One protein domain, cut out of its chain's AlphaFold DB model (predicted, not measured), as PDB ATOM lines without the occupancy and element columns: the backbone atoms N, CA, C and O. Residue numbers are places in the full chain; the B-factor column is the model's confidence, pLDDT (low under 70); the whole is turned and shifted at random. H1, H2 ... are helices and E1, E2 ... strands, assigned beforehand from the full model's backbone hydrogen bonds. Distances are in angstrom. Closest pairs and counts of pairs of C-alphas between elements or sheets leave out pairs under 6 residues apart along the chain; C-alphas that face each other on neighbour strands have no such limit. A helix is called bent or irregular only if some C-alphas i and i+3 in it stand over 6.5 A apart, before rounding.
ATOM      1  N   ARG A 197     206.024 198.126 117.430       81.62
ATOM      2  CA  ARG A 197     204.713 198.771 117.513       81.62
ATOM      3  C   ARG A 197     204.867 200.280 117.390       81.62
ATOM      4  O   ARG A 197     205.557 200.900 118.203       81.62
ATOM      5  N   VAL A 198     204.214 200.831 116.376       84.38
ATOM      6  CA  VAL A 198     204.097 202.268 116.140       84.38
ATOM      7  C   VAL A 198     202.640 202.628 116.380       84.38
ATOM      8  O   VAL A 198     201.783 202.257 115.583       84.38
ATOM      9  N   ASN A 199     202.348 203.313 117.479       84.62
ATOM     10  CA  ASN A 199     201.033 203.887 117.717       84.62
ATOM     11  C   ASN A 199     200.856 205.069 116.761       84.62
ATOM     12  O   ASN A 199     201.679 205.990 116.751       84.62
ATOM     13  N   VAL A 200     199.803 205.030 115.945       84.38
ATOM     14  CA  VAL A 200     199.538 206.065 114.938       84.38
ATOM     15  C   VAL A 200     198.170 206.690 115.162       84.38
ATOM     16  O   VAL A 200     197.154 205.996 115.169       84.38
ATOM     17  N   THR A 201     198.140 208.017 115.266       83.69
ATOM     18  CA  THR A 201     196.915 208.818 115.151       83.69
ATOM     19  C   THR A 201     196.977 209.614 113.852       83.69
ATOM     20  O   THR A 201     197.971 210.293 113.602       83.69
ATOM     21  N   MET A 202     195.920 209.559 113.042       83.69
ATOM     22  CA  MET A 202     195.717 210.439 111.887       83.69
ATOM     23  C   MET A 202     194.490 211.316 112.144       83.69
ATOM     24  O   MET A 202     193.473 210.817 112.620       83.69
ATOM     25  N   ILE A 203     194.583 212.602 111.804       85.38
ATOM     26  CA  ILE A 203     193.466 213.550 111.858       85.38
ATOM     27  C   ILE A 203     193.346 214.230 110.493       85.38
ATOM     28  O   ILE A 203     194.230 214.987 110.095       85.38
ATOM     29  N   LEU A 204     192.254 213.965 109.776       87.75
ATOM     30  CA  LEU A 204     191.933 214.575 108.484       87.75
ATOM     31  C   LEU A 204     191.383 215.989 108.713       87.75
ATOM     32  O   LEU A 204     190.297 216.161 109.270       87.75
ATOM     33  N   THR A 205     192.128 217.020 108.318       87.81
ATOM     34  CA  THR A 205     191.811 218.410 108.683       87.81
ATOM     35  C   THR A 205     190.998 219.140 107.626       87.81
ATOM     36  O   THR A 205     190.182 219.996 107.976       87.81
ATOM     37  N   ASP A 206     191.192 218.828 106.347       90.44
ATOM     38  CA  ASP A 206     190.554 219.545 105.244       90.44
ATOM     39  C   ASP A 206     190.695 218.792 103.904       90.44
ATOM     40  O   ASP A 206     191.659 218.056 103.696       90.44
ATOM     41  N   VAL A 207     189.759 218.993 102.969       93.44
ATOM     42  CA  VAL A 207     189.879 218.490 101.585       93.44
ATOM     43  C   VAL A 207     190.431 219.600 100.692       93.44
ATOM     44  O   VAL A 207     189.843 220.679 100.590       93.44
ATOM     45  N   HIS A 208     191.544 219.343 100.004       93.31
ATOM     46  CA  HIS A 208     192.070 220.275  99.010       93.31
ATOM     47  C   HIS A 208     191.377 220.114  97.654       93.31
ATOM     48  O   HIS A 208     190.913 221.097  97.079       93.31
ATOM     49  N   SER A 209     191.305 218.881  97.149       93.88
ATOM     50  CA  SER A 209     190.666 218.550  95.875       93.88
ATOM     51  C   SER A 209     190.196 217.095  95.852       93.88
ATOM     52  O   SER A 209     190.758 216.234  96.530       93.88
ATOM     53  N   PHE A 210     189.169 216.822  95.051       94.44
ATOM     54  CA  PHE A 210     188.676 215.478  94.772       94.44
ATOM     55  C   PHE A 210     188.495 215.338  93.260       94.44
ATOM     56  O   PHE A 210     187.805 216.148  92.640       94.44
ATOM     57  N   ASP A 211     189.175 214.359  92.673       93.12
ATOM     58  CA  ASP A 211     189.253 214.104  91.237       93.12
ATOM     59  C   ASP A 211     188.644 212.724  90.958       93.12
ATOM     60  O   ASP A 211     189.347 211.713  90.920       93.12
ATOM     61  N   GLU A 212     187.313 212.678  90.810       91.75
ATOM     62  CA  GLU A 212     186.583 211.445  90.475       91.75
ATOM     63  C   GLU A 212     187.103 210.792  89.169       91.75
ATOM     64  O   GLU A 212     187.317 209.579  89.168       91.75
ATOM     65  N   PRO A 213     187.377 211.531  88.066       88.19
ATOM     66  CA  PRO A 213     187.983 210.955  86.855       88.19
ATOM     67  C   PRO A 213     189.411 210.419  87.018       88.19
ATOM     68  O   PRO A 213     189.797 209.511  86.272       88.19
ATOM     69  N   GLY A 214     190.193 211.005  87.928       90.38
ATOM     70  CA  GLY A 214     191.560 210.593  88.249       90.38
ATOM     71  C   GLY A 214     191.676 209.536  89.350       90.38
ATOM     72  O   GLY A 214     192.797 209.103  89.614       90.38
ATOM     73  N   GLU A 215     190.559 209.146  89.982       92.75
ATOM     74  CA  GLU A 215     190.494 208.276  91.172       92.75
ATOM     75  C   GLU A 215     191.447 208.731  92.293       92.75
ATOM     76  O   GLU A 215     192.197 207.952  92.881       92.75
ATOM     77  N   LYS A 216     191.442 210.044  92.574       93.31
ATOM     78  CA  LYS A 216     192.352 210.692  93.533       93.31
ATOM     79  C   LYS A 216     191.628 211.652  94.465       93.31
ATOM     80  O   LYS A 216     190.849 212.500  94.032       93.31
ATOM     81  N   ILE A 217     191.970 211.602  95.749       93.88
ATOM     82  CA  ILE A 217     191.580 212.616  96.734       93.88
ATOM     83  C   ILE A 217     192.825 213.236  97.355       93.88
ATOM     84  O   ILE A 217     193.755 212.542  97.752       93.88
ATOM     85  N   THR A 218     192.860 214.562  97.428       93.12
ATOM     86  CA  THR A 218     193.964 215.304  98.036       93.12
ATOM     87  C   THR A 218     193.465 216.000  99.285       93.12
ATOM     88  O   THR A 218     192.571 216.848  99.221       93.12
ATOM     89  N   VAL A 219     194.048 215.640 100.421       91.12
ATOM     90  CA  VAL A 219     193.635 216.084 101.753       91.12
ATOM     91  C   VAL A 219     194.797 216.751 102.477       91.12
ATOM     92  O   VAL A 219     195.965 216.564 102.134       91.12
ATOM     93  N   TYR A 220     194.458 217.517 103.503       88.00
ATOM     94  CA  TYR A 220     195.381 217.916 104.551       88.00
ATOM     95  C   TYR A 220     195.143 217.000 105.757       88.00
ATOM     96  O   TYR A 220     193.992 216.742 106.126       88.00
ATOM     97  N   ALA A 221     196.215 216.481 106.351       85.06
ATOM     98  CA  ALA A 221     196.139 215.546 107.467       85.06
ATOM     99  C   ALA A 221     197.307 215.754 108.435       85.06
ATOM    100  O   ALA A 221     198.454 215.872 108.012       85.06
ATOM    101  N   PHE A 222     197.022 215.754 109.736       83.81
ATOM    102  CA  PHE A 222     198.051 215.683 110.774       83.81
ATOM    103  C   PHE A 222     198.273 214.226 111.181       83.81
ATOM    104  O   PHE A 222     197.313 213.451 111.244       83.81
ATOM    105  N   MET A 223     199.516 213.858 111.501       82.12
ATOM    106  CA  MET A 223     199.834 212.536 112.045       82.12
ATOM    107  C   MET A 223     200.670 212.632 113.322       82.12
ATOM    108  O   MET A 223     201.569 213.460 113.451       82.12
ATOM    109  N   ARG A 224     200.394 211.732 114.262       83.62
ATOM    110  CA  ARG A 224     201.158 211.526 115.497       83.62
ATOM    111  C   ARG A 224     201.667 210.088 115.485       83.62
ATOM    112  O   ARG A 224     200.875 209.171 115.273       83.62
ATOM    113  N   LEU A 225     202.977 209.908 115.634       83.94
ATOM    114  CA  LEU A 225     203.682 208.635 115.474       83.94
ATOM    115  C   LEU A 225     204.527 208.359 116.722       83.94
ATOM    116  O   LEU A 225     205.607 208.920 116.886       83.94
ATOM    117  N   TRP A 226     204.053 207.474 117.592       83.94
ATOM    118  CA  TRP A 226     204.724 207.101 118.842       83.94
ATOM    119  C   TRP A 226     205.251 205.668 118.748       83.94
ATOM    120  O   TRP A 226     204.522 204.748 118.387       83.94
ATOM    121  N   TRP A 227     206.528 205.455 119.067       86.75
ATOM    122  CA  TRP A 227     207.127 204.122 119.150       86.75
ATOM    123  C   TRP A 227     208.087 204.007 120.333       86.75
ATOM    124  O   TRP A 227     208.694 204.970 120.802       86.75
ATOM    125  N   ARG A 228     208.264 202.780 120.821       84.31
ATOM    126  CA  ARG A 228     209.159 202.502 121.945       84.31
ATOM    127  C   ARG A 228     210.547 202.098 121.462       84.31
ATOM    128  O   ARG A 228     210.781 200.933 121.152       84.31
ATOM    129  N   ASP A 229     211.484 203.043 121.452       84.25
ATOM    130  CA  ASP A 229     212.897 202.760 121.189       84.25
ATOM    131  C   ASP A 229     213.703 202.680 122.496       84.25
ATOM    132  O   ASP A 229     213.982 203.675 123.168       84.25
ATOM    133  N   THR A 230     214.089 201.464 122.875       83.31
ATOM    134  CA  THR A 230     214.860 201.203 124.099       83.31
ATOM    135  C   THR A 230     216.307 201.690 124.025       83.31
ATOM    136  O   THR A 230     216.920 201.881 125.074       83.31
ATOM    137  N   ARG A 231     216.856 201.931 122.825       83.88
ATOM    138  CA  ARG A 231     218.259 202.326 122.621       83.88
ATOM    139  C   ARG A 231     218.502 203.750 123.103       83.88
ATOM    140  O   ARG A 231     219.479 203.997 123.802       83.88
ATOM    141  N   TRP A 232     217.571 204.658 122.808       80.88
ATOM    142  CA  TRP A 232     217.600 206.035 123.311       80.88
ATOM    143  C   TRP A 232     217.543 206.073 124.838       80.88
ATOM    144  O   TRP A 232     218.378 206.717 125.465       80.88
ATOM    145  N   ARG A 233     216.649 205.281 125.446       82.44
ATOM    146  CA  ARG A 233     216.547 205.153 126.908       82.44
ATOM    147  C   ARG A 233     217.824 204.586 127.545       82.44
ATOM    148  O   ARG A 233     218.225 205.033 128.615       82.44
ATOM    149  N   GLN A 234     218.482 203.624 126.893       84.38
ATOM    150  CA  GLN A 234     219.773 203.082 127.336       84.38
ATOM    151  C   GLN A 234     220.911 204.104 127.201       84.38
ATOM    152  O   GLN A 234     221.725 204.222 128.115       84.38
ATOM    153  N   ALA A 235     220.953 204.875 126.111       83.44
ATOM    154  CA  ALA A 235     221.936 205.940 125.909       83.44
ATOM    155  C   ALA A 235     221.770 207.064 126.944       83.44
ATOM    156  O   ALA A 235     222.733 207.443 127.607       83.44
ATOM    157  N   LEU A 236     220.530 207.514 127.156       83.44
ATOM    158  CA  LEU A 236     220.141 208.472 128.188       83.44
ATOM    159  C   LEU A 236     220.572 208.003 129.587       83.44
ATOM    160  O   LEU A 236     221.254 208.737 130.300       83.44
ATOM    161  N   GLN A 237     220.252 206.757 129.959       85.81
ATOM    162  CA  GLN A 237     220.668 206.190 131.243       85.81
ATOM    163  C   GLN A 237     222.196 206.109 131.365       85.81
ATOM    164  O   GLN A 237     222.737 206.404 132.425       85.81
ATOM    165  N   THR A 238     222.900 205.766 130.280       87.44
ATOM    166  CA  THR A 238     224.371 205.709 130.251       87.44
ATOM    167  C   THR A 238     224.995 207.095 130.441       87.44
ATOM    168  O   THR A 238     225.995 207.212 131.144       87.44
ATOM    169  N   GLN A 239     224.393 208.154 129.889       86.19
ATOM    170  CA  GLN A 239     224.824 209.535 130.131       86.19
ATOM    171  C   GLN A 239     224.552 209.995 131.564       86.19
ATOM    172  O   GLN A 239     225.449 210.547 132.197       86.19
ATOM    173  N   VAL A 240     223.361 209.729 132.108       87.50
ATOM    174  CA  VAL A 240     223.030 210.041 133.510       87.50
ATOM    175  C   VAL A 240     223.990 209.320 134.464       87.50
ATOM    176  O   VAL A 240     224.516 209.925 135.397       87.50
ATOM    177  N   ASP A 241     224.296 208.051 134.199       87.94
ATOM    178  CA  ASP A 241     225.191 207.249 135.035       87.94
ATOM    179  C   ASP A 241     226.667 207.644 134.853       87.94
ATOM    180  O   ASP A 241     227.431 207.638 135.821       87.94
ATOM    181  N   GLY A 242     227.069 208.063 133.649       88.19
ATOM    182  CA  GLY A 242     228.384 208.640 133.361       88.19
ATOM    183  C   GLY A 242     228.597 209.988 134.053       88.19
ATOM    184  O   GLY A 242     229.611 210.181 134.726       88.19
ATOM    185  N   PHE A 243     227.610 210.886 133.976       88.19
ATOM    186  CA  PHE A 243     227.578 212.154 134.709       88.19
ATOM    187  C   PHE A 243     227.714 211.907 136.216       88.19
ATOM    188  O   PHE A 243     228.650 212.410 136.837       88.19
ATOM    189  N   CYS A 244     226.872 211.035 136.775       88.62
ATOM    190  CA  CYS A 244     226.915 210.654 138.184       88.62
ATOM    191  C   CYS A 244     228.211 209.947 138.608       88.62
ATOM    192  O   CYS A 244     228.610 210.052 139.765       88.62
ATOM    193  N   SER A 245     228.897 209.254 137.696       88.56
ATOM    194  CA  SER A 245     230.227 208.689 137.955       88.56
ATOM    195  C   SER A 245     231.304 209.781 137.976       88.56
ATOM    196  O   SER A 245     232.189 209.760 138.828       88.56
ATOM    197  N   SER A 246     231.211 210.768 137.076       88.94
ATOM    198  CA  SER A 246     232.163 211.885 136.976       88.94
ATOM    199  C   SER A 246     232.116 212.855 138.163       88.94
ATOM    200  O   SER A 246     233.135 213.450 138.506       88.94
ATOM    201  N   THR A 247     230.962 212.981 138.828       88.19
ATOM    202  CA  THR A 247     230.768 213.844 140.008       88.19
ATOM    203  C   THR A 247     231.158 213.176 141.332       88.19
ATOM    204  O   THR A 247     231.080 213.814 142.379       88.19
ATOM    205  N   GLY A 248     231.607 211.914 141.305       88.12
ATOM    206  CA  GLY A 248     231.982 211.146 142.499       88.12
ATOM    207  C   GLY A 248     230.850 210.316 143.119       88.12
ATOM    208  O   GLY A 248     231.041 209.748 144.193       88.12
ATOM    209  N   GLY A 249     229.707 210.205 142.435       84.94
ATOM    210  CA  GLY A 249     228.539 209.422 142.842       84.94
ATOM    211  C   GLY A 249     227.336 210.296 143.201       84.94
ATOM    212  O   GLY A 249     227.343 210.966 144.228       84.94
ATOM    213  N   CYS A 250     226.274 210.234 142.392       89.62
ATOM    214  CA  CYS A 250     224.981 210.841 142.724       89.62
ATOM    215  C   CYS A 250     224.243 210.072 143.828       89.62
ATOM    216  O   CYS A 250     224.202 208.836 143.824       89.62
ATOM    217  N   ASN A 251     223.511 210.794 144.676       92.25
ATOM    218  CA  ASN A 251     222.367 210.229 145.392       92.25
ATOM    219  C   ASN A 251     221.140 210.067 144.462       92.25
ATOM    220  O   ASN A 251     221.125 210.510 143.312       92.25
ATOM    221  N   ALA A 252     220.085 209.402 144.949       90.56
ATOM    222  CA  ALA A 252     218.902 209.098 144.135       90.56
ATOM    223  C   ALA A 252     218.180 210.358 143.611       90.56
ATOM    224  O   ALA A 252     217.718 210.366 142.471       90.56
ATOM    225  N   SER A 253     218.125 211.428 144.411       91.06
ATOM    226  CA  SER A 253     217.543 212.721 144.021       91.06
ATOM    227  C   SER A 253     218.353 213.433 142.936       91.06
ATOM    228  O   SER A 253     217.766 213.976 142.006       91.06
ATOM    229  N   GLU A 254     219.683 213.392 143.002       88.75
ATOM    230  CA  GLU A 254     220.563 213.942 141.961       88.75
ATOM    231  C   GLU A 254     220.450 213.165 140.647       88.75
ATOM    232  O   GLU A 254     220.422 213.778 139.585       88.75
ATOM    233  N   ARG A 255     220.316 211.832 140.702       88.19
ATOM    234  CA  ARG A 255     220.132 210.998 139.502       88.19
ATOM    235  C   ARG A 255     218.788 211.271 138.816       88.19
ATOM    236  O   ARG A 255     218.746 211.362 137.593       88.19
ATOM    237  N   GLU A 256     217.710 211.456 139.582       86.94
ATOM    238  CA  GLU A 256     216.397 211.827 139.029       86.94
ATOM    239  C   GLU A 256     216.370 213.283 138.526       86.94
ATOM    240  O   GLU A 256     215.746 213.559 137.505       86.94
ATOM    241  N   LEU A 257     217.089 214.213 139.168       88.75
ATOM    242  CA  LEU A 257     217.221 215.593 138.682       88.75
ATOM    243  C   LEU A 257     218.072 215.676 137.405       88.75
ATOM    244  O   LEU A 257     217.703 216.395 136.480       88.75
ATOM    245  N   ALA A 258     219.163 214.909 137.313       84.06
ATOM    246  CA  ALA A 258     219.970 214.791 136.098       84.06
ATOM    247  C   ALA A 258     219.174 214.159 134.945       84.06
ATOM    248  O   ALA A 258     219.249 214.640 133.817       84.06
ATOM    249  N   LYS A 259     218.362 213.131 135.231       84.50
ATOM    250  CA  LYS A 259     217.414 212.553 134.271       84.50
ATOM    251  C   LYS A 259     216.412 213.607 133.782       84.50
ATOM    252  O   LYS A 259     216.354 213.849 132.583       84.50
ATOM    253  N   ARG A 260     215.702 214.294 134.687       84.00
ATOM    254  CA  ARG A 260     214.741 215.357 134.326       84.00
ATOM    255  C   ARG A 260     215.372 216.468 133.493       84.00
ATOM    256  O   ARG A 260     214.784 216.878 132.508       84.00
ATOM    257  N   TRP A 261     216.587 216.904 133.827       84.56
ATOM    258  CA  TRP A 261     217.301 217.913 133.038       84.56
ATOM    259  C   TRP A 261     217.599 217.452 131.599       84.56
ATOM    260  O   TRP A 261     217.561 218.257 130.668       84.56
ATOM    261  N   MET A 262     217.867 216.159 131.398       80.12
ATOM    262  CA  MET A 262     218.033 215.574 130.064       80.12
ATOM    263  C   MET A 262     216.689 215.383 129.338       80.12
ATOM    264  O   MET A 262     216.629 215.616 128.132       80.12
ATOM    265  N   ASP A 263     215.622 215.013 130.054       77.38
ATOM    266  CA  ASP A 263     214.258 214.889 129.517       77.38
ATOM    267  C   ASP A 263     213.692 216.270 129.094       77.38
ATOM    268  O   ASP A 263     213.127 216.408 128.009       77.38
ATOM    269  N   ASP A 264     213.938 217.327 129.879       80.88
ATOM    270  CA  ASP A 264     213.629 218.724 129.532       80.88
ATOM    271  C   ASP A 264     214.420 219.181 128.292       80.88
ATOM    272  O   ASP A 264     213.865 219.797 127.376       80.88
ATOM    273  N   ARG A 265     215.723 218.855 128.219       79.06
ATOM    274  CA  ARG A 265     216.582 219.157 127.057       79.06
ATOM    275  C   ARG A 265     216.050 218.479 125.790       79.06
ATOM    276  O   ARG A 265     215.959 219.137 124.752       79.06
ATOM    277  N   LEU A 266     215.647 217.211 125.891       69.62
ATOM    278  CA  LEU A 266     214.952 216.456 124.844       69.62
ATOM    279  C   LEU A 266     213.698 217.196 124.368       69.62
ATOM    280  O   LEU A 266     213.625 217.592 123.207       69.62
ATOM    281  N   ASN A 267     212.763 217.460 125.280       70.25
ATOM    282  CA  ASN A 267     211.460 218.044 124.961       70.25
ATOM    283  C   ASN A 267     211.554 219.499 124.458       70.25
ATOM    284  O   ASN A 267     210.686 219.953 123.716       70.25
ATOM    285  N   SER A 268     212.634 220.217 124.784       69.25
ATOM    286  CA  SER A 268     212.932 221.547 124.230       69.25
ATOM    287  C   SER A 268     213.469 221.537 122.787       69.25
ATOM    288  O   SER A 268     213.541 222.591 122.149       69.25
ATOM    289  N   THR A 269     213.861 220.376 122.254       66.12
ATOM    290  CA  THR A 269     214.509 220.273 120.940       66.12
ATOM    291  C   THR A 269     213.471 220.076 119.832       66.12
ATOM    292  O   THR A 269     212.867 219.017 119.694       66.12
ATOM    293  N   ILE A 270     213.288 221.089 118.980       63.19
ATOM    294  CA  ILE A 270     212.538 220.950 117.720       63.19
ATOM    295  C   ILE A 270     213.496 220.379 116.668       63.19
ATOM    296  O   ILE A 270     214.516 220.998 116.356       63.19
ATOM    297  N   PHE A 271     213.181 219.211 116.103       61.34
ATOM    298  CA  PHE A 271     214.064 218.478 115.186       61.34
ATOM    299  C   PHE A 271     213.905 218.963 113.737       61.34
ATOM    300  O   PHE A 271     213.750 218.181 112.803       61.34
ATOM    301  N   GLY A 272     213.970 220.282 113.558       58.12
ATOM    302  CA  GLY A 272     213.959 220.931 112.253       58.12
ATOM    303  C   GLY A 272     212.600 220.945 111.546       58.12
ATOM    304  O   GLY A 272     211.535 220.889 112.161       58.12
ATOM    305  N   GLN A 273     212.678 221.113 110.228       61.88
ATOM    306  CA  GLN A 273     211.561 221.378 109.315       61.88
ATOM    307  C   GLN A 273     211.676 220.518 108.047       61.88
ATOM    308  O   GLN A 273     210.737 219.833 107.655       61.88
ATOM    309  N   THR A 274     212.855 220.466 107.425       67.88
ATOM    310  CA  THR A 274     213.119 219.536 106.316       67.88
ATOM    311  C   THR A 274     213.523 218.158 106.839       67.88
ATOM    312  O   THR A 274     214.156 218.051 107.892       67.88
ATOM    313  N   ALA A 275     213.256 217.096 106.073       69.25
ATOM    314  CA  ALA A 275     213.655 215.734 106.441       69.25
ATOM    315  C   ALA A 275     215.170 215.601 106.704       69.25
ATOM    316  O   ALA A 275     215.574 214.895 107.625       69.25
ATOM    317  N   ASP A 276     216.023 216.306 105.952       74.69
ATOM    318  CA  ASP A 276     217.468 216.300 106.210       74.69
ATOM    319  C   ASP A 276     217.844 217.082 107.476       74.69
ATOM    320  O   ASP A 276     218.704 216.608 108.216       74.69
ATOM    321  N   SER A 277     217.154 218.184 107.810       75.19
ATOM    322  CA  SER A 277     217.332 218.841 109.117       75.19
ATOM    323  C   SER A 277     216.868 217.959 110.283       75.19
ATOM    324  O   SER A 277     217.530 217.928 111.313       75.19
ATOM    325  N   PHE A 278     215.821 217.145 110.102       76.12
ATOM    326  CA  PHE A 278     215.420 216.127 111.074       76.12
ATOM    327  C   PHE A 278     216.506 215.067 111.274       76.12
ATOM    328  O   PHE A 278     216.879 214.769 112.413       76.12
ATOM    329  N   PHE A 279     217.077 214.526 110.192       78.81
ATOM    330  CA  PHE A 279     218.186 213.580 110.311       78.81
ATOM    331  C   PHE A 279     219.444 214.230 110.907       78.81
ATOM    332  O   PHE A 279     220.122 213.572 111.697       78.81
ATOM    333  N   GLU A 280     219.747 215.493 110.598       82.19
ATOM    334  CA  GLU A 280     220.883 216.225 111.171       82.19
ATOM    335  C   GLU A 280     220.692 216.517 112.665       82.19
ATOM    336  O   GLU A 280     221.563 216.151 113.455       82.19
ATOM    337  N   SER A 281     219.545 217.068 113.082       79.25
ATOM    338  CA  SER A 281     219.206 217.296 114.493       79.25
ATOM    339  C   SER A 281     219.214 215.993 115.293       79.25
ATOM    340  O   SER A 281     219.822 215.934 116.360       79.25
ATOM    341  N   THR A 282     218.620 214.917 114.762       76.44
ATOM    342  CA  THR A 282     218.596 213.611 115.445       76.44
ATOM    343  C   THR A 282     220.006 213.026 115.556       76.44
ATOM    344  O   THR A 282     220.388 212.527 116.613       76.44
ATOM    345  N   THR A 283     220.821 213.148 114.502       81.62
ATOM    346  CA  THR A 283     222.238 212.743 114.501       81.62
ATOM    347  C   THR A 283     223.054 213.547 115.513       81.62
ATOM    348  O   THR A 283     223.837 212.968 116.263       81.62
ATOM    349  N   GLY A 284     222.885 214.872 115.547       81.50
ATOM    350  CA  GLY A 284     223.578 215.776 116.462       81.50
ATOM    351  C   GLY A 284     223.241 215.479 117.921       81.50
ATOM    352  O   GLY A 284     224.149 215.254 118.719       81.50
ATOM    353  N   PHE A 285     221.953 215.369 118.243       77.81
ATOM    354  CA  PHE A 285     221.491 215.014 119.582       77.81
ATOM    355  C   PHE A 285     221.959 213.608 120.010       77.81
ATOM    356  O   PHE A 285     222.442 213.419 121.124       77.81
ATOM    357  N   GLY A 286     221.941 212.625 119.104       78.94
ATOM    358  CA  GLY A 286     222.511 211.301 119.369       78.94
ATOM    359  C   GLY A 286     224.006 211.327 119.709       78.94
ATOM    360  O   GLY A 286     224.443 210.566 120.570       78.94
ATOM    361  N   ARG A 287     224.789 212.228 119.095       81.00
ATOM    362  CA  ARG A 287     226.197 212.445 119.477       81.00
ATOM    363  C   ARG A 287     226.326 213.064 120.870       81.00
ATOM    364  O   ARG A 287     227.255 212.684 121.575       81.00
ATOM    365  N   GLU A 288     225.414 213.949 121.292       80.69
ATOM    366  CA  GLU A 288     225.373 214.420 122.691       80.69
ATOM    367  C   GLU A 288     225.112 213.261 123.663       80.69
ATOM    368  O   GLU A 288     225.737 213.193 124.718       80.69
ATOM    369  N   LEU A 289     224.275 212.289 123.276       76.81
ATOM    370  CA  LEU A 289     224.086 211.051 124.039       76.81
ATOM    371  C   LEU A 289     225.238 210.033 123.915       76.81
ATOM    372  O   LEU A 289     225.197 208.985 124.560       76.81
ATOM    373  N   GLY A 290     226.290 210.316 123.143       75.88
ATOM    374  CA  GLY A 290     227.434 209.415 122.955       75.88
ATOM    375  C   GLY A 290     227.188 208.249 121.988       75.88
ATOM    376  O   GLY A 290     227.951 207.285 121.988       75.88
ATOM    377  N   LEU A 291     226.144 208.313 121.156       78.00
ATOM    378  CA  LEU A 291     225.865 207.317 120.119       78.00
ATOM    379  C   LEU A 291     226.693 207.599 118.852       78.00
ATOM    380  O   LEU A 291     226.622 208.690 118.279       78.00
ATOM    381  N   GLU A 292     227.433 206.598 118.356       73.88
ATOM    382  CA  GLU A 292     228.153 206.666 117.071       73.88
ATOM    383  C   GLU A 292     227.187 206.630 115.867       73.88
ATOM    384  O   GLU A 292     227.032 205.625 115.169       73.88
ATOM    385  N   MET A 293     226.535 207.762 115.611       71.50
ATOM    386  CA  MET A 293     225.580 207.976 114.519       71.50
ATOM    387  C   MET A 293     226.264 208.053 113.138       71.50
ATOM    388  O   MET A 293     226.424 209.130 112.560       71.50
ATOM    389  N   ASN A 294     226.657 206.903 112.586       69.12
ATOM    390  CA  ASN A 294     227.206 206.773 111.229       69.12
ATOM    391  C   ASN A 294     226.107 206.496 110.177       69.12
ATOM    392  O   ASN A 294     226.090 205.441 109.544       69.12
ATOM    393  N   GLY A 295     225.178 207.438 109.985       71.31
ATOM    394  CA  GLY A 295     224.144 207.366 108.942       71.31
ATOM    395  C   GLY A 295     222.812 208.000 109.345       71.31
ATOM    396  O   GLY A 295     222.705 208.605 110.409       71.31
ATOM    397  N   LYS A 296     221.785 207.845 108.496       73.69
ATOM    398  CA  LYS A 296     220.406 208.232 108.838       73.69
ATOM    399  C   LYS A 296     219.843 207.285 109.906       73.69
ATOM    400  O   LYS A 296     220.035 206.072 109.827       73.69
ATOM    401  N   VAL A 297     219.159 207.863 110.890       78.50
ATOM    402  CA  VAL A 297     218.488 207.146 111.985       78.50
ATOM    403  C   VAL A 297     217.228 206.466 111.455       78.50
ATOM    404  O   VAL A 297     216.522 207.047 110.632       78.50
ATOM    405  N   TRP A 298     216.929 205.253 111.921       83.38
ATOM    406  CA  TRP A 298     215.649 204.611 111.634       83.38
ATOM    407  C   TRP A 298     214.490 205.415 112.230       83.38
ATOM    408  O   TRP A 298     214.521 205.800 113.399       83.38
ATOM    409  N   THR A 299     213.454 205.627 111.428       83.94
ATOM    410  CA  THR A 299     212.198 206.269 111.818       83.94
ATOM    411  C   THR A 299     211.042 205.473 111.210       83.94
ATOM    412  O   THR A 299     211.193 204.979 110.092       83.94
ATOM    413  N   PRO A 300     209.897 205.330 111.899       83.56
ATOM    414  CA  PRO A 300     208.727 204.673 111.332       83.56
ATOM    415  C   PRO A 300     207.912 205.567 110.384       83.56
ATOM    416  O   PRO A 300     206.920 205.090 109.837       83.56
ATOM    417  N   ILE A 301     208.288 206.842 110.202       83.31
ATOM    418  CA  ILE A 301     207.641 207.756 109.248       83.31
ATOM    419  C   ILE A 301     207.743 207.153 107.831       83.31
ATOM    420  O   ILE A 301     208.864 206.948 107.360       83.31
ATOM    421  N   PRO A 302     206.618 206.903 107.129       81.00
ATOM    422  CA  PRO A 302     206.637 206.366 105.773       81.00
ATOM    423  C   PRO A 302     207.537 207.162 104.813       81.00
ATOM    424  O   PRO A 302     207.406 208.389 104.734       81.00
ATOM    425  N   PRO A 303     208.390 206.502 104.003       73.75
ATOM    426  CA  PRO A 303     209.297 207.198 103.088       73.75
ATOM    427  C   PRO A 303     208.547 208.067 102.066       73.75
ATOM    428  O   PRO A 303     209.034 209.131 101.685       73.75
ATOM    429  N   ASN A 304     207.322 207.689 101.690       71.94
ATOM    430  CA  ASN A 304     206.466 208.467 100.787       71.94
ATOM    431  C   ASN A 304     206.116 209.867 101.334       71.94
ATOM    432  O   ASN A 304     205.959 210.796 100.544       71.94
ATOM    433  N   LEU A 305     206.056 210.036 102.663       71.19
ATOM    434  CA  LEU A 305     205.834 211.331 103.321       71.19
ATOM    435  C   LEU A 305     207.117 212.179 103.421       71.19
ATOM    436  O   LEU A 305     207.041 213.382 103.639       71.19
ATOM    437  N   MET A 306     208.298 211.574 103.247       66.75
ATOM    438  CA  MET A 306     209.588 212.279 103.265       66.75
ATOM    439  C   MET A 306     210.131 212.627 101.870       66.75
ATOM    440  O   MET A 306     210.892 213.584 101.732       66.75
ATOM    441  N   LEU A 307     209.805 211.838 100.841       53.66
ATOM    442  CA  LEU A 307     210.537 211.852  99.564       53.66
ATOM    443  C   LEU A 307     209.994 212.813  98.497       53.66
ATOM    444  O   LEU A 307     210.717 213.131  97.551       53.66
ATOM    445  N   ASN A 308     208.753 213.292  98.610       50.09
ATOM    446  CA  ASN A 308     208.107 214.026  97.514       50.09
ATOM    447  C   ASN A 308     208.477 215.525  97.432       50.09
ATOM    448  O   ASN A 308     207.873 216.280  96.677       50.09
ATOM    449  N   THR A 309     209.510 215.969  98.154       47.94
ATOM    450  CA  THR A 309     210.114 217.306  97.993       47.94
ATOM    451  C   THR A 309     210.872 217.447  96.669       47.94
ATOM    452  O   THR A 309     210.932 218.538  96.106       47.94
ATOM    453  N   ALA A 310     211.400 216.348  96.116       44.00
ATOM    454  CA  ALA A 310     212.178 216.356  94.872       44.00
ATOM    455  C   ALA A 310     211.364 216.758  93.623       44.00
ATOM    456  O   ALA A 310     211.940 217.238  92.646       44.00
ATOM    457  N   SER A 311     210.036 216.591  93.647       45.97
ATOM    458  CA  SER A 311     209.128 217.028  92.577       45.97
ATOM    459  C   SER A 311     208.746 218.516  92.674       45.97
ATOM    460  O   SER A 311     208.156 219.053  91.737       45.97
ATOM    461  N   ASN A 312     209.151 219.212  93.745       43.88
ATOM    462  CA  ASN A 312     209.006 220.659  93.924       43.88
ATOM    463  C   ASN A 312     210.388 221.361  93.969       43.88
ATOM    464  O   ASN A 312     210.831 221.819  95.028       43.88
ATOM    465  N   ASP A 320     207.023 223.727 105.978       56.00
ATOM    466  CA  ASP A 320     207.724 222.452 106.079       56.00
ATOM    467  C   ASP A 320     207.158 221.629 107.258       56.00
ATOM    468  O   ASP A 320     206.704 222.224 108.247       56.00
ATOM    469  N   PRO A 321     207.164 220.284 107.184       58.12
ATOM    470  CA  PRO A 321     206.570 219.429 108.207       58.12
ATOM    471  C   PRO A 321     207.301 219.584 109.542       58.12
ATOM    472  O   PRO A 321     208.483 219.263 109.667       58.12
ATOM    473  N   ILE A 322     206.594 220.054 110.571       62.44
ATOM    474  CA  ILE A 322     207.191 220.199 111.902       62.44
ATOM    475  C   ILE A 322     207.333 218.803 112.502       62.44
ATOM    476  O   ILE A 322     206.323 218.164 112.814       62.44
ATOM    477  N   ILE A 323     208.582 218.361 112.683       62.59
ATOM    478  CA  ILE A 323     208.905 217.133 113.407       62.59
ATOM    479  C   ILE A 323     209.461 217.495 114.787       62.59
ATOM    480  O   ILE A 323     210.604 217.931 114.938       62.59
ATOM    481  N   SER A 324     208.632 217.307 115.810       66.25
ATOM    482  CA  SER A 324     209.056 217.337 117.211       66.25
ATOM    483  C   SER A 324     209.197 215.898 117.694       66.25
ATOM    484  O   SER A 324     208.255 215.123 117.532       66.25
ATOM    485  N   LEU A 325     210.362 215.549 118.253       65.31
ATOM    486  CA  LEU A 325     210.541 214.328 119.035       65.31
ATOM    487  C   LEU A 325     210.403 214.692 120.511       65.31
ATOM    488  O   LEU A 325     211.314 215.271 121.098       65.31
ATOM    489  N   THR A 326     209.271 214.338 121.104       68.69
ATOM    490  CA  THR A 326     209.056 214.412 122.552       68.69
ATOM    491  C   THR A 326     209.413 213.056 123.158       68.69
ATOM    492  O   THR A 326     209.054 212.013 122.605       68.69
ATOM    493  N   GLN A 327     210.116 213.040 124.292       67.69
ATOM    494  CA  GLN A 327     210.238 211.828 125.098       67.69
ATOM    495  C   GLN A 327     209.150 211.845 126.173       67.69
ATOM    496  O   GLN A 327     209.152 212.685 127.075       67.69
ATOM    497  N   LEU A 328     208.224 210.893 126.079       67.31
ATOM    498  CA  LEU A 328     207.182 210.687 127.085       67.31
ATOM    499  C   LEU A 328     207.811 210.193 128.399       67.31
ATOM    500  O   LEU A 328     208.837 209.509 128.374       67.31
ATOM    501  N   GLU A 329     207.175 210.444 129.551       70.38
ATOM    502  CA  GLU A 329     207.654 209.954 130.864       70.38
ATOM    503  C   GLU A 329     207.830 208.423 130.909       70.38
ATOM    504  O   GLU A 329     208.652 207.890 131.658       70.38
ATOM    505  N   THR A 330     207.092 207.699 130.059       69.19
ATOM    506  CA  THR A 330     207.229 206.250 129.852       69.19
ATOM    507  C   THR A 330     208.586 205.847 129.265       69.19
ATOM    508  O   THR A 330     208.902 204.653 129.250       69.19
ATOM    509  N   GLY A 331     209.389 206.810 128.797       67.31
ATOM    510  CA  GLY A 331     210.658 206.667 128.081       67.31
ATOM    511  C   GLY A 331     210.492 206.217 126.627       67.31
ATOM    512  O   GLY A 331     211.373 205.528 126.099       67.31
ATOM    513  N   ASP A 332     209.331 206.478 126.031       72.12
ATOM    514  CA  ASP A 332     209.021 206.175 124.633       72.12
ATOM    515  C   ASP A 332     209.221 207.434 123.771       72.12
ATOM    516  O   ASP A 332     209.144 208.552 124.286       72.12
ATOM    517  N   LEU A 333     209.494 207.256 122.475       71.56
ATOM    518  CA  LEU A 333     209.664 208.370 121.544       71.56
ATOM    519  C   LEU A 333     208.356 208.673 120.828       71.56
ATOM    520  O   LEU A 333     207.698 207.781 120.292       71.56
ATOM    521  N   GLU A 334     208.027 209.953 120.769       70.69
ATOM    522  CA  GLU A 334     206.870 210.467 120.062       70.69
ATOM    523  C   GLU A 334     207.314 211.474 119.003       70.69
ATOM    524  O   GLU A 334     207.776 212.560 119.339       70.69
ATOM    525  N   ALA A 335     207.166 211.117 117.725       68.00
ATOM    526  CA  ALA A 335     207.261 212.065 116.626       68.00
ATOM    527  C   ALA A 335     205.875 212.633 116.310       68.00
ATOM    528  O   ALA A 335     204.998 211.943 115.779       68.00
ATOM    529  N   PHE A 336     205.696 213.925 116.555       64.81
ATOM    530  CA  PHE A 336     204.641 214.677 115.887       64.81
ATOM    531  C   PHE A 336     205.058 214.915 114.434       64.81
ATOM    532  O   PHE A 336     206.189 215.318 114.186       64.81
ATOM    533  N   TRP A 337     204.157 214.677 113.482       66.31
ATOM    534  CA  TRP A 337     204.325 215.036 112.075       66.31
ATOM    535  C   TRP A 337     203.183 215.981 111.697       66.31
ATOM    536  O   TRP A 337     202.085 215.572 111.310       66.31
ATOM    537  N   VAL A 338     203.428 217.278 111.891       63.25
ATOM    538  CA  VAL A 338     202.467 218.330 111.540       63.25
ATOM    539  C   VAL A 338     202.788 218.810 110.133       63.25
ATOM    540  O   VAL A 338     203.471 219.819 109.948       63.25
ATOM    541  N   ASP A 339     202.315 218.060 109.143       62.41
ATOM    542  CA  ASP A 339     202.382 218.488 107.752       62.41
ATOM    543  C   ASP A 339     201.190 219.387 107.388       62.41
ATOM    544  O   ASP A 339     200.059 219.219 107.852       62.41
ATOM    545  N   ARG A 340     201.473 220.384 106.555       63.03
ATOM    546  CA  ARG A 340     200.490 221.259 105.903       63.03
ATOM    547  C   ARG A 340     200.552 221.129 104.382       63.03
ATOM    548  O   ARG A 340     199.811 221.823 103.683       63.03
ATOM    549  N   ALA A 341     201.432 220.283 103.853       65.44
ATOM    550  CA  ALA A 341     201.414 219.901 102.460       65.44
ATOM    551  C   ALA A 341     200.175 219.049 102.145       65.44
ATOM    552  O   ALA A 341     199.409 218.607 103.002       65.44
ATOM    553  N   LYS A 342     199.951 218.896 100.847       83.69
ATOM    554  CA  LYS A 342     198.770 218.272 100.266       83.69
ATOM    555  C   LYS A 342     199.069 216.793 100.046       83.69
ATOM    556  O   LYS A 342     199.800 216.460  99.116       83.69
ATOM    557  N   THR A 343     198.525 215.911 100.878       84.00
ATOM    558  CA  THR A 343     198.690 214.464 100.701       84.00
ATOM    559  C   THR A 343     197.629 213.950  99.730       84.00
ATOM    560  O   THR A 343     196.434 213.985 100.027       84.00
ATOM    561  N   SER A 344     198.057 213.495  98.552       89.00
ATOM    562  CA  SER A 344     197.184 212.841  97.571       89.00
ATOM    563  C   SER A 344     197.149 211.331  97.801       89.00
ATOM    564  O   SER A 344     198.196 210.688  97.851       89.00
ATOM    565  N   PHE A 345     195.943 210.782  97.896       90.25
ATOM    566  CA  PHE A 345     195.650 209.357  98.001       90.25
ATOM    567  C   PHE A 345     194.952 208.885  96.724       90.25
ATOM    568  O   PHE A 345     194.038 209.553  96.232       90.25
ATOM    569  N   ASP A 346     195.363 207.723  96.222       90.75
ATOM    570  CA  ASP A 346     194.645 206.999  95.174       90.75
ATOM    571  C   ASP A 346     193.462 206.261  95.820       90.75
ATOM    572  O   ASP A 346     193.641 205.571  96.823       90.75
ATOM    573  N   VAL A 347     192.251 206.431  95.284       93.25
ATOM    574  CA  VAL A 347     190.999 205.911  95.861       93.25
ATOM    575  C   VAL A 347     190.151 205.241  94.787       93.25
ATOM    576  O   VAL A 347     189.694 205.895  93.855       93.25
ATOM    577  N   SER A 348     189.910 203.937  94.931       91.44
ATOM    578  CA  SER A 348     189.066 203.195  93.988       91.44
ATOM    579  C   SER A 348     187.590 203.529  94.205       91.44
ATOM    580  O   SER A 348     187.112 203.540  95.341       91.44
ATOM    581  N   LEU A 349     186.867 203.813  93.118       93.12
ATOM    582  CA  LEU A 349     185.490 204.305  93.158       93.12
ATOM    583  C   LEU A 349     184.553 203.385  92.356       93.12
ATOM    584  O   LEU A 349     184.820 203.006  91.217       93.12
ATOM    585  N   THR A 350     183.426 203.005  92.959       93.12
ATOM    586  CA  THR A 350     182.486 202.009  92.428       93.12
ATOM    587  C   THR A 350     181.212 202.679  91.920       93.12
ATOM    588  O   THR A 350     180.322 203.033  92.693       93.12
ATOM    589  N   TYR A 351     181.115 202.869  90.606       93.62
ATOM    590  CA  TYR A 351     180.066 203.690  89.980       93.62
ATOM    591  C   TYR A 351     178.833 202.918  89.481       93.62
ATOM    592  O   TYR A 351     177.923 203.534  88.934       93.62
ATOM    593  N   GLU A 352     178.767 201.595  89.658       92.94
ATOM    594  CA  GLU A 352     177.700 200.731  89.111       92.94
ATOM    595  C   GLU A 352     176.289 201.283  89.382       92.94
ATOM    596  O   GLU A 352     175.470 201.420  88.472       92.94
ATOM    597  N   HIS A 353     176.041 201.693  90.627       94.75
ATOM    598  CA  HIS A 353     174.749 202.190  91.104       94.75
ATOM    599  C   HIS A 353     174.588 203.720  90.993       94.75
ATOM    600  O   HIS A 353     173.622 204.269  91.518       94.75
ATOM    601  N   PHE A 354     175.501 204.429  90.313       94.19
ATOM    602  CA  PHE A 354     175.458 205.890  90.177       94.19
ATOM    603  C   PHE A 354     174.103 206.361  89.604       94.19
ATOM    604  O   PHE A 354     173.692 205.874  88.543       94.19
ATOM    605  N   PRO A 355     173.406 207.328  90.242       94.06
ATOM    606  CA  PRO A 355     173.871 208.221  91.316       94.06
ATOM    607  C   PRO A 355     173.390 207.860  92.740       94.06
ATOM    608  O   PRO A 355     173.320 208.733  93.605       94.06
ATOM    609  N   PHE A 356     173.003 206.606  92.988       95.00
ATOM    610  CA  PHE A 356     172.663 206.075  94.321       95.00
ATOM    611  C   PHE A 356     173.893 205.478  95.027       95.00
ATOM    612  O   PHE A 356     173.781 204.732  95.999       95.00
ATOM    613  N   ASP A 357     175.082 205.798  94.516       94.81
ATOM    614  CA  ASP A 357     176.346 205.213  94.913       94.81
ATOM    615  C   ASP A 357     176.750 205.582  96.349       94.81
ATOM    616  O   ASP A 357     176.641 206.726  96.805       94.81
ATOM    617  N   THR A 358     177.244 204.568  97.058       95.81
ATOM    618  CA  THR A 358     177.976 204.704  98.318       95.81
ATOM    619  C   THR A 358     179.422 204.335  98.028       95.81
ATOM    620  O   THR A 358     179.700 203.211  97.623       95.81
ATOM    621  N   GLN A 359     180.321 205.301  98.180       95.75
ATOM    622  CA  GLN A 359     181.748 205.165  97.920       95.75
ATOM    623  C   GLN A 359     182.497 204.906  99.227       95.75
ATOM    624  O   GLN A 359     182.164 205.472 100.272       95.75
ATOM    625  N   HIS A 360     183.543 204.088  99.159       95.06
ATOM    626  CA  HIS A 360     184.453 203.839 100.274       95.06
ATOM    627  C   HIS A 360     185.832 204.399  99.922       95.06
ATOM    628  O   HIS A 360     186.602 203.766  99.206       95.06
ATOM    629  N   LEU A 361     186.135 205.600 100.412       94.75
ATOM    630  CA  LEU A 361     187.422 206.250 100.186       94.75
ATOM    631  C   LEU A 361     188.433 205.661 101.175       94.75
ATOM    632  O   LEU A 361     188.385 205.968 102.366       94.75
ATOM    633  N   GLU A 362     189.319 204.785 100.705       92.81
ATOM    634  CA  GLU A 362     190.315 204.112 101.549       92.81
ATOM    635  C   GLU A 362     191.649 204.865 101.514       92.81
ATOM    636  O   GLU A 362     192.477 204.690 100.623       92.81
ATOM    637  N   LEU A 363     191.852 205.742 102.503       91.81
ATOM    638  CA  LEU A 363     193.039 206.593 102.617       91.81
ATOM    639  C   LEU A 363     194.206 205.802 103.225       91.81
ATOM    640  O   LEU A 363     194.514 205.933 104.412       91.81
ATOM    641  N   CYS A 364     194.813 204.930 102.422       89.94
ATOM    642  CA  CYS A 364     195.886 204.035 102.852       89.94
ATOM    643  C   CYS A 364     197.272 204.701 102.851       89.94
ATOM    644  O   CYS A 364     197.757 205.155 101.815       89.94
ATOM    645  N   LEU A 365     197.959 204.670 103.997       88.12
ATOM    646  CA  LEU A 365     199.393 204.943 104.109       88.12
ATOM    647  C   LEU A 365     200.179 203.632 104.267       88.12
ATOM    648  O   LEU A 365     199.963 202.919 105.252       88.12
ATOM    649  N   PRO A 366     201.107 203.309 103.344       85.56
ATOM    650  CA  PRO A 366     201.994 202.161 103.482       85.56
ATOM    651  C   PRO A 366     203.125 202.460 104.472       85.56
ATOM    652  O   PRO A 366     203.725 203.533 104.438       85.56
ATOM    653  N   PHE A 367     203.453 201.481 105.309       84.06
ATOM    654  CA  PHE A 367     204.597 201.493 106.215       84.06
ATOM    655  C   PHE A 367     205.596 200.398 105.810       84.06
ATOM    656  O   PHE A 367     205.217 199.341 105.293       84.06
ATOM    657  N   ASP A 368     206.885 200.648 106.052       82.62
ATOM    658  CA  ASP A 368     207.940 199.652 105.847       82.62
ATOM    659  C   ASP A 368     207.751 198.456 106.795       82.62
ATOM    660  O   ASP A 368     207.379 198.638 107.952       82.62
ATOM    661  N   TYR A 369     208.110 197.245 106.349       77.56
ATOM    662  CA  TYR A 369     208.005 195.981 107.106       77.56
ATOM    663  C   TYR A 369     208.483 196.027 108.574       77.56
ATOM    664  O   TYR A 369     207.984 195.301 109.432       77.56
ATOM    665  N   PHE A 370     209.476 196.866 108.874       77.81
ATOM    666  CA  PHE A 370     210.057 197.006 110.212       77.81
ATOM    667  C   PHE A 370     209.177 197.802 111.195       77.81
ATOM    668  O   PHE A 370     209.418 197.758 112.407       77.81
ATOM    669  N   SER A 371     208.162 198.495 110.682       76.12
ATOM    670  CA  SER A 371     207.114 199.185 111.429       76.12
ATOM    671  C   SER A 371     205.864 198.307 111.503       76.12
ATOM    672  O   SER A 371     205.311 197.889 110.485       76.12
ATOM    673  N   ASP A 372     205.384 198.062 112.719       75.56
ATOM    674  CA  ASP A 372     204.096 197.428 113.002       75.56
ATOM    675  C   ASP A 372     203.101 198.518 113.423       75.56
ATOM    676  O   ASP A 372     202.988 198.812 114.617       75.56
ATOM    677  N   PRO A 373     202.431 199.195 112.468       73.19
ATOM    678  CA  PRO A 373     201.470 200.238 112.777       73.19
ATOM    679  C   PRO A 373     200.305 199.654 113.573       73.19
ATOM    680  O   PRO A 373     199.479 198.888 113.066       73.19
ATOM    681  N   TYR A 374     200.231 200.028 114.843       72.50
ATOM    682  CA  TYR A 374     199.084 199.774 115.686       72.50
ATOM    683  C   TYR A 374     198.208 201.026 115.667       72.50
ATOM    684  O   TYR A 374     198.574 202.075 116.198       72.50
ATOM    685  N   VAL A 375     197.040 200.921 115.032       60.91
ATOM    686  CA  VAL A 375     195.984 201.911 115.234       60.91
ATOM    687  C   VAL A 375     195.529 201.748 116.678       60.91
ATOM    688  O   VAL A 375     194.921 200.738 117.033       60.91
ATOM    689  N   GLN A 376     195.863 202.716 117.527       62.16
ATOM    690  CA  GLN A 376     195.325 202.754 118.875       62.16
ATOM    691  C   GLN A 376     193.872 203.221 118.775       62.16
ATOM    692  O   GLN A 376     193.604 204.419 118.745       62.16
ATOM    693  N   GLU A 377     192.941 202.266 118.701       55.28
ATOM    694  CA  GLU A 377     191.515 202.526 118.898       55.28
ATOM    695  C   GLU A 377     191.326 203.211 120.259       55.28
ATOM    696  O   GLU A 377     191.404 202.574 121.312       55.28
ATOM    697  N   THR A 378     191.088 204.523 120.252       48.38
ATOM    698  CA  THR A 378     190.784 205.329 121.441       48.38
ATOM    699  C   THR A 378     189.338 205.111 121.893       48.38
ATOM    700  O   THR A 378     188.524 206.027 121.969       48.38
ATOM    701  N   LEU A 379     189.031 203.846 122.210       41.62
ATOM    702  CA  LEU A 379     187.859 203.427 122.984       41.62
ATOM    703  C   LEU A 379     187.931 203.959 124.423       41.62
ATOM    704  O   LEU A 379     186.906 204.288 125.016       41.62
ATOM    705  N   GLU A 380     189.145 204.135 124.947       41.78
ATOM    706  CA  GLU A 380     189.409 205.185 125.926       41.78
ATOM    707  C   GLU A 380     189.405 206.528 125.183       41.78
ATOM    708  O   GLU A 380     190.415 206.956 124.616       41.78
ATOM    709  N   LYS A 414     183.385 220.188 103.376       93.56
ATOM    710  CA  LYS A 414     183.847 220.210 101.981       93.56
ATOM    711  C   LYS A 414     183.370 219.018 101.166       93.56
ATOM    712  O   LYS A 414     182.961 219.235 100.028       93.56
ATOM    713  N   LEU A 415     183.356 217.804 101.718       93.00
ATOM    714  CA  LEU A 415     182.714 216.663 101.051       93.00
ATOM    715  C   LEU A 415     181.222 216.948 100.812       93.00
ATOM    716  O   LEU A 415     180.712 216.731  99.714       93.00
ATOM    717  N   GLU A 416     180.551 217.564 101.784       92.62
ATOM    718  CA  GLU A 416     179.163 218.012 101.676       92.62
ATOM    719  C   GLU A 416     178.917 219.062 100.585       92.62
ATOM    720  O   GLU A 416     177.907 218.971  99.878       92.62
ATOM    721  N   ASN A 417     179.841 220.012 100.411       93.31
ATOM    722  CA  ASN A 417     179.811 221.016  99.343       93.31
ATOM    723  C   ASN A 417     180.169 220.430  97.965       93.31
ATOM    724  O   ASN A 417     179.645 220.888  96.951       93.31
ATOM    725  N   LEU A 418     181.000 219.383  97.918       92.00
ATOM    726  CA  LEU A 418     181.243 218.562  96.723       92.00
ATOM    727  C   LEU A 418     180.050 217.646  96.379       92.00
ATOM    728  O   LEU A 418     180.037 217.026  95.319       92.00
ATOM    729  N   GLY A 419     179.027 217.583  97.239       92.88
ATOM    730  CA  GLY A 419     177.805 216.816  97.003       92.88
ATOM    731  C   GLY A 419     177.795 215.418  97.625       92.88
ATOM    732  O   GLY A 419     177.051 214.566  97.148       92.88
ATOM    733  N   PHE A 420     178.561 215.174  98.690       94.19
ATOM    734  CA  PHE A 420     178.625 213.892  99.400       94.19
ATOM    735  C   PHE A 420     178.198 214.020 100.865       94.19
ATOM    736  O   PHE A 420     178.682 214.875 101.592       94.19
ATOM    737  N   SER A 421     177.318 213.136 101.329       92.94
ATOM    738  CA  SER A 421     177.059 212.941 102.756       92.94
ATOM    739  C   SER A 421     178.065 211.936 103.308       92.94
ATOM    740  O   SER A 421     178.150 210.819 102.797       92.94
ATOM    741  N   VAL A 422     178.809 212.296 104.353       92.62
ATOM    742  CA  VAL A 422     179.648 211.333 105.084       92.62
ATOM    743  C   VAL A 422     178.743 210.439 105.939       92.62
ATOM    744  O   VAL A 422     177.799 210.933 106.554       92.62
ATOM    745  N   ILE A 423     179.001 209.128 105.941       92.00
ATOM    746  CA  ILE A 423     178.244 208.120 106.707       92.00
ATOM    747  C   ILE A 423     179.078 207.605 107.884       92.00
ATOM    748  O   ILE A 423     178.604 207.614 109.017       92.00
ATOM    749  N   SER A 424     180.312 207.169 107.621       90.56
ATOM    750  CA  SER A 424     181.242 206.661 108.636       90.56
ATOM    751  C   SER A 424     182.686 207.027 108.296       90.56
ATOM    752  O   SER A 424     183.016 207.308 107.140       90.56
ATOM    753  N   ILE A 425     183.542 207.045 109.319       87.50
ATOM    754  CA  ILE A 425     184.987 207.256 109.203       87.50
ATOM    755  C   ILE A 425     185.648 206.196 110.077       87.50
ATOM    756  O   ILE A 425     185.855 206.399 111.271       87.50
ATOM    757  N   ASP A 426     185.926 205.049 109.470       86.56
ATOM    758  CA  ASP A 426     186.356 203.845 110.172       86.56
ATOM    759  C   ASP A 426     187.871 203.660 109.961       86.56
ATOM    760  O   ASP A 426     188.305 203.386 108.835       86.56
ATOM    761  N   PRO A 427     188.723 203.845 110.987       83.81
ATOM    762  CA  PRO A 427     190.156 203.622 110.849       83.81
ATOM    763  C   PRO A 427     190.439 202.114 110.827       83.81
ATOM    764  O   PRO A 427     190.289 201.430 111.836       83.81
ATOM    765  N   THR A 428     190.859 201.581 109.680       82.31
ATOM    766  CA  THR A 428     191.163 200.157 109.512       82.31
ATOM    767  C   THR A 428     192.665 199.928 109.365       82.31
ATOM    768  O   THR A 428     193.384 200.630 108.652       82.31
ATOM    769  N   ARG A 429     193.175 198.898 110.044       75.50
ATOM    770  CA  ARG A 429     194.502 198.353 109.751       75.50
ATOM    771  C   ARG A 429     194.377 197.343 108.614       75.50
ATOM    772  O   ARG A 429     193.556 196.431 108.700       75.50
ATOM    773  N   VAL A 430     195.217 197.473 107.589       73.38
ATOM    774  CA  VAL A 430     195.254 196.550 106.449       73.38
ATOM    775  C   VAL A 430     196.686 196.058 106.238       73.38
ATOM    776  O   VAL A 430     197.571 196.790 105.791       73.38
ATOM    777  N   ASP A 431     196.930 194.786 106.544       71.31
ATOM    778  CA  ASP A 431     198.212 194.131 106.277       71.31
ATOM    779  C   ASP A 431     198.270 193.735 104.785       71.31
ATOM    780  O   ASP A 431     197.980 192.600 104.407       71.31
ATOM    781  N   LEU A 432     198.577 194.712 103.917       62.59
ATOM    782  CA  LEU A 432     198.497 194.596 102.450       62.59
ATOM    783  C   LEU A 432     199.408 193.514 101.851       62.59
ATOM    784  O   LEU A 432     199.096 192.968 100.793       62.59
ATOM    785  N   SER A 433     200.548 193.213 102.478       66.69
ATOM    786  CA  SER A 433     201.418 192.119 102.043       66.69
ATOM    787  C   SER A 433     202.314 191.597 103.169       66.69
ATOM    788  O   SER A 433     202.469 192.227 104.211       66.69
ATOM    789  N   ARG A 434     203.013 190.482 102.913       70.62
ATOM    790  CA  ARG A 434     204.096 189.970 103.779       70.62
ATOM    791  C   ARG A 434     205.276 190.942 103.964       70.62
ATOM    792  O   ARG A 434     206.135 190.658 104.786       70.62
ATOM    793  N   ALA A 435     205.343 192.038 103.205       73.56
ATOM    794  CA  ALA A 435     206.431 193.017 103.234       73.56
ATOM    795  C   ALA A 435     205.971 194.463 103.517       73.56
ATOM    796  O   ALA A 435     206.814 195.346 103.658       73.56
ATOM    797  N   THR A 436     204.662 194.725 103.598       80.12
ATOM    798  CA  THR A 436     204.106 196.071 103.812       80.12
ATOM    799  C   THR A 436     202.849 196.015 104.671       80.12
ATOM    800  O   THR A 436     201.828 195.435 104.295       80.12
ATOM    801  N   THR A 437     202.922 196.674 105.820       83.56
ATOM    802  CA  THR A 437     201.777 197.000 106.671       83.56
ATOM    803  C   THR A 437     201.171 198.325 106.203       83.56
ATOM    804  O   THR A 437     201.850 199.145 105.580       83.56
ATOM    805  N   SER A 438     199.885 198.565 106.458       86.00
ATOM    806  CA  SER A 438     199.271 199.862 106.167       86.00
ATOM    807  C   SER A 438     198.162 200.226 107.146       86.00
ATOM    808  O   SER A 438     197.510 199.361 107.736       86.00
ATOM    809  N   ILE A 439     197.958 201.531 107.304       85.44
ATOM    810  CA  ILE A 439     196.772 202.096 107.950       85.44
ATOM    811  C   ILE A 439     195.938 202.730 106.853       85.44
ATOM    812  O   ILE A 439     196.449 203.576 106.123       85.44
ATOM    813  N   CYS A 440     194.671 202.349 106.770       88.00
ATOM    814  CA  CYS A 440     193.702 202.906 105.844       88.00
ATOM    815  C   CYS A 440     192.588 203.580 106.643       88.00
ATOM    816  O   CYS A 440     191.873 202.927 107.396       88.00
ATOM    817  N   VAL A 441     192.400 204.891 106.491       89.31
ATOM    818  CA  VAL A 441     191.175 205.523 107.010       89.31
ATOM    819  C   VAL A 441     190.082 205.330 105.965       89.31
ATOM    820  O   VAL A 441     190.158 205.911 104.884       89.31
ATOM    821  N   LYS A 442     189.085 204.490 106.266       92.38
ATOM    822  CA  LYS A 442     187.959 204.200 105.374       92.38
ATOM    823  C   LYS A 442     186.852 205.227 105.612       92.38
ATOM    824  O   LYS A 442     186.073 205.117 106.556       92.38
ATOM    825  N   VAL A 443     186.781 206.235 104.748       93.50
ATOM    826  CA  VAL A 443     185.718 207.249 104.765       93.50
ATOM    827  C   VAL A 443     184.583 206.762 103.863       93.50
ATOM    828  O   VAL A 443     184.709 206.762 102.638       93.50
ATOM    829  N   THR A 444     183.468 206.337 104.455       95.38
ATOM    830  CA  THR A 444     182.273 205.941 103.696       95.38
ATOM    831  C   THR A 444     181.420 207.172 103.415       95.38
ATOM    832  O   THR A 444     180.968 207.845 104.343       95.38
ATOM    833  N   VAL A 445     181.170 207.458 102.137       96.12
ATOM    834  CA  VAL A 445     180.382 208.612 101.680       96.12
ATOM    835  C   VAL A 445     179.277 208.183 100.718       96.12
ATOM    836  O   VAL A 445     179.446 207.238  99.957       96.12
ATOM    837  N   SER A 446     178.147 208.884 100.708       95.88
ATOM    838  CA  SER A 446     177.043 208.646  99.766       95.88
ATOM    839  C   SER A 446     176.643 209.934  99.055       95.88
ATOM    840  O   SER A 446     176.680 211.021  99.636       95.88
ATOM    841  N   ARG A 447     176.298 209.838  97.770       95.25
ATOM    842  CA  ARG A 447     176.073 211.005  96.912       95.25
ATOM    843  C   ARG A 447     174.747 211.713  97.233       95.25
ATOM    844  O   ARG A 447     173.710 211.086  97.442       95.25
ATOM    845  N   ARG A 448     174.741 213.051  97.245       94.19
ATOM    846  CA  ARG A 448     173.555 213.891  97.516       94.19
ATOM    847  C   ARG A 448     172.604 213.909  96.316       94.19
ATOM    848  O   ARG A 448     172.575 214.846  95.516       94.19
TER     849      ARG A 448
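What this domain is: This is residues 197 to 312, 320 to 380 and 414 to 448 of the 973 residues of the protein "EF-hand domain-containing protein" of Symbiodinium microadriaticum (UniProt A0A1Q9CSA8). Two strongly twisted sheets, lying loosely and only partly face to face, make the body, with the sharply bent hairpin E1-E2 in one and the hairpin E8-E9 in the other. H1 and H2, packed together at a steep tilt, make one end of the long axis; H3 lies near E3, and residues 289 to 302 fold back from H3 towards the body. The printed part has 212 residues with five named helices and nine named strands, in the order E1 E2 H1 H2 H3 H4 E3 E4 E5 E6 E7 H5 E8 E9. The larger sheet, E1 E2 E3 E4 E5 E7, is branched and mixed; the smaller runs E6 E9 E8, all antiparallel. The class is mixed, helices and strands, and the whole is loose and elongated, with a radius of gyration of the C-alphas of 21.3 A and spans of 77 by 40 by 34 A.

How they stand to each other: In the larger sheet E1, residues 197 to 211, and E2, residues 216 to 227, form an antiparallel hairpin, with N 201 and O 224 at 3.0 A. E1 bends by 84 degrees at residue 208 and E2 by 71 degrees at residue 220. E2 has three neighbours: E1 on one side, and on the other side E4, residues 333 to 338, beside residues 222 to 227 and E5, residues 343 to 346, beside residues 216 to 219. Both are antiparallel to E2, with N 225 and O 335 at 2.9 A and N 345 and O 217 at 2.8 A. E3, residues 322 to 327, forms a hairpin with E4, N 326 and O 334 at 2.9 A. E7, residues 371 to 375, is parallel to E1, N 374 and O 198 at 2.8 A. In the other sheet E9, residues 436 to 447, is the inner strand, antiparallel to E6, residues 358 to 368, with N 361 and O 443 at 2.9 A. E8, residues 420 to 433, forms a hairpin with E9, N 428 and O 440 at 2.8 A, and bends by 76 degrees at residue 423. Between the sheets, E1 and E9 are near each other, and the closest C-alphas of E5 and E6, those of Phe 345 and Leu 363, are 6.0 A apart. H1, residues 230 to 246, touches H2, residues 252 to 267, at a steep tilt of 50 degrees, opposite ways; the closest C-alphas are those of Val 240 and Lys 259, 6.2 A. H2 only grazes the larger sheet with residues 262 to 267, and H3, residues 275 to 288, with residues 275 to 282. H4, residues 303 to 307, only grazes the smaller sheet; H5, residues 414 to 417, only grazes both. Every O i to N i+4 pair is within hydrogen-bond range in H1, H2, H3 and H4; H5 is too short for one.

Where its parts are: E1 begins at C-alpha 197, (204.713, 198.771, 117.513), and spans 34.1 A; E2 spans 30.3 A. H1 ends at C-alpha 246, (232.163, 211.885, 136.976), after 24.1 A; H2 spans 22.4 A and H3 20.1 A. E6 spans 31.3 A, E8 31.6 A and E9 32.5 A, ending at C-alpha 447, (176.073, 211.005, 96.912).

The domain as a whole: The C-alphas farthest apart are those of Gly 248 and Pro 355, 77.5 A. Residues 313 to 319 and 381 to 413 are not printed; the C-alpha gaps are 12.4 A and 28.8 A. The links H3 to H4 and E5 to E6 are long. The mean pLDDT of the printed part is 80.3, and 43 residues are under 70, among them residues 306 to 312 and 320 to 328.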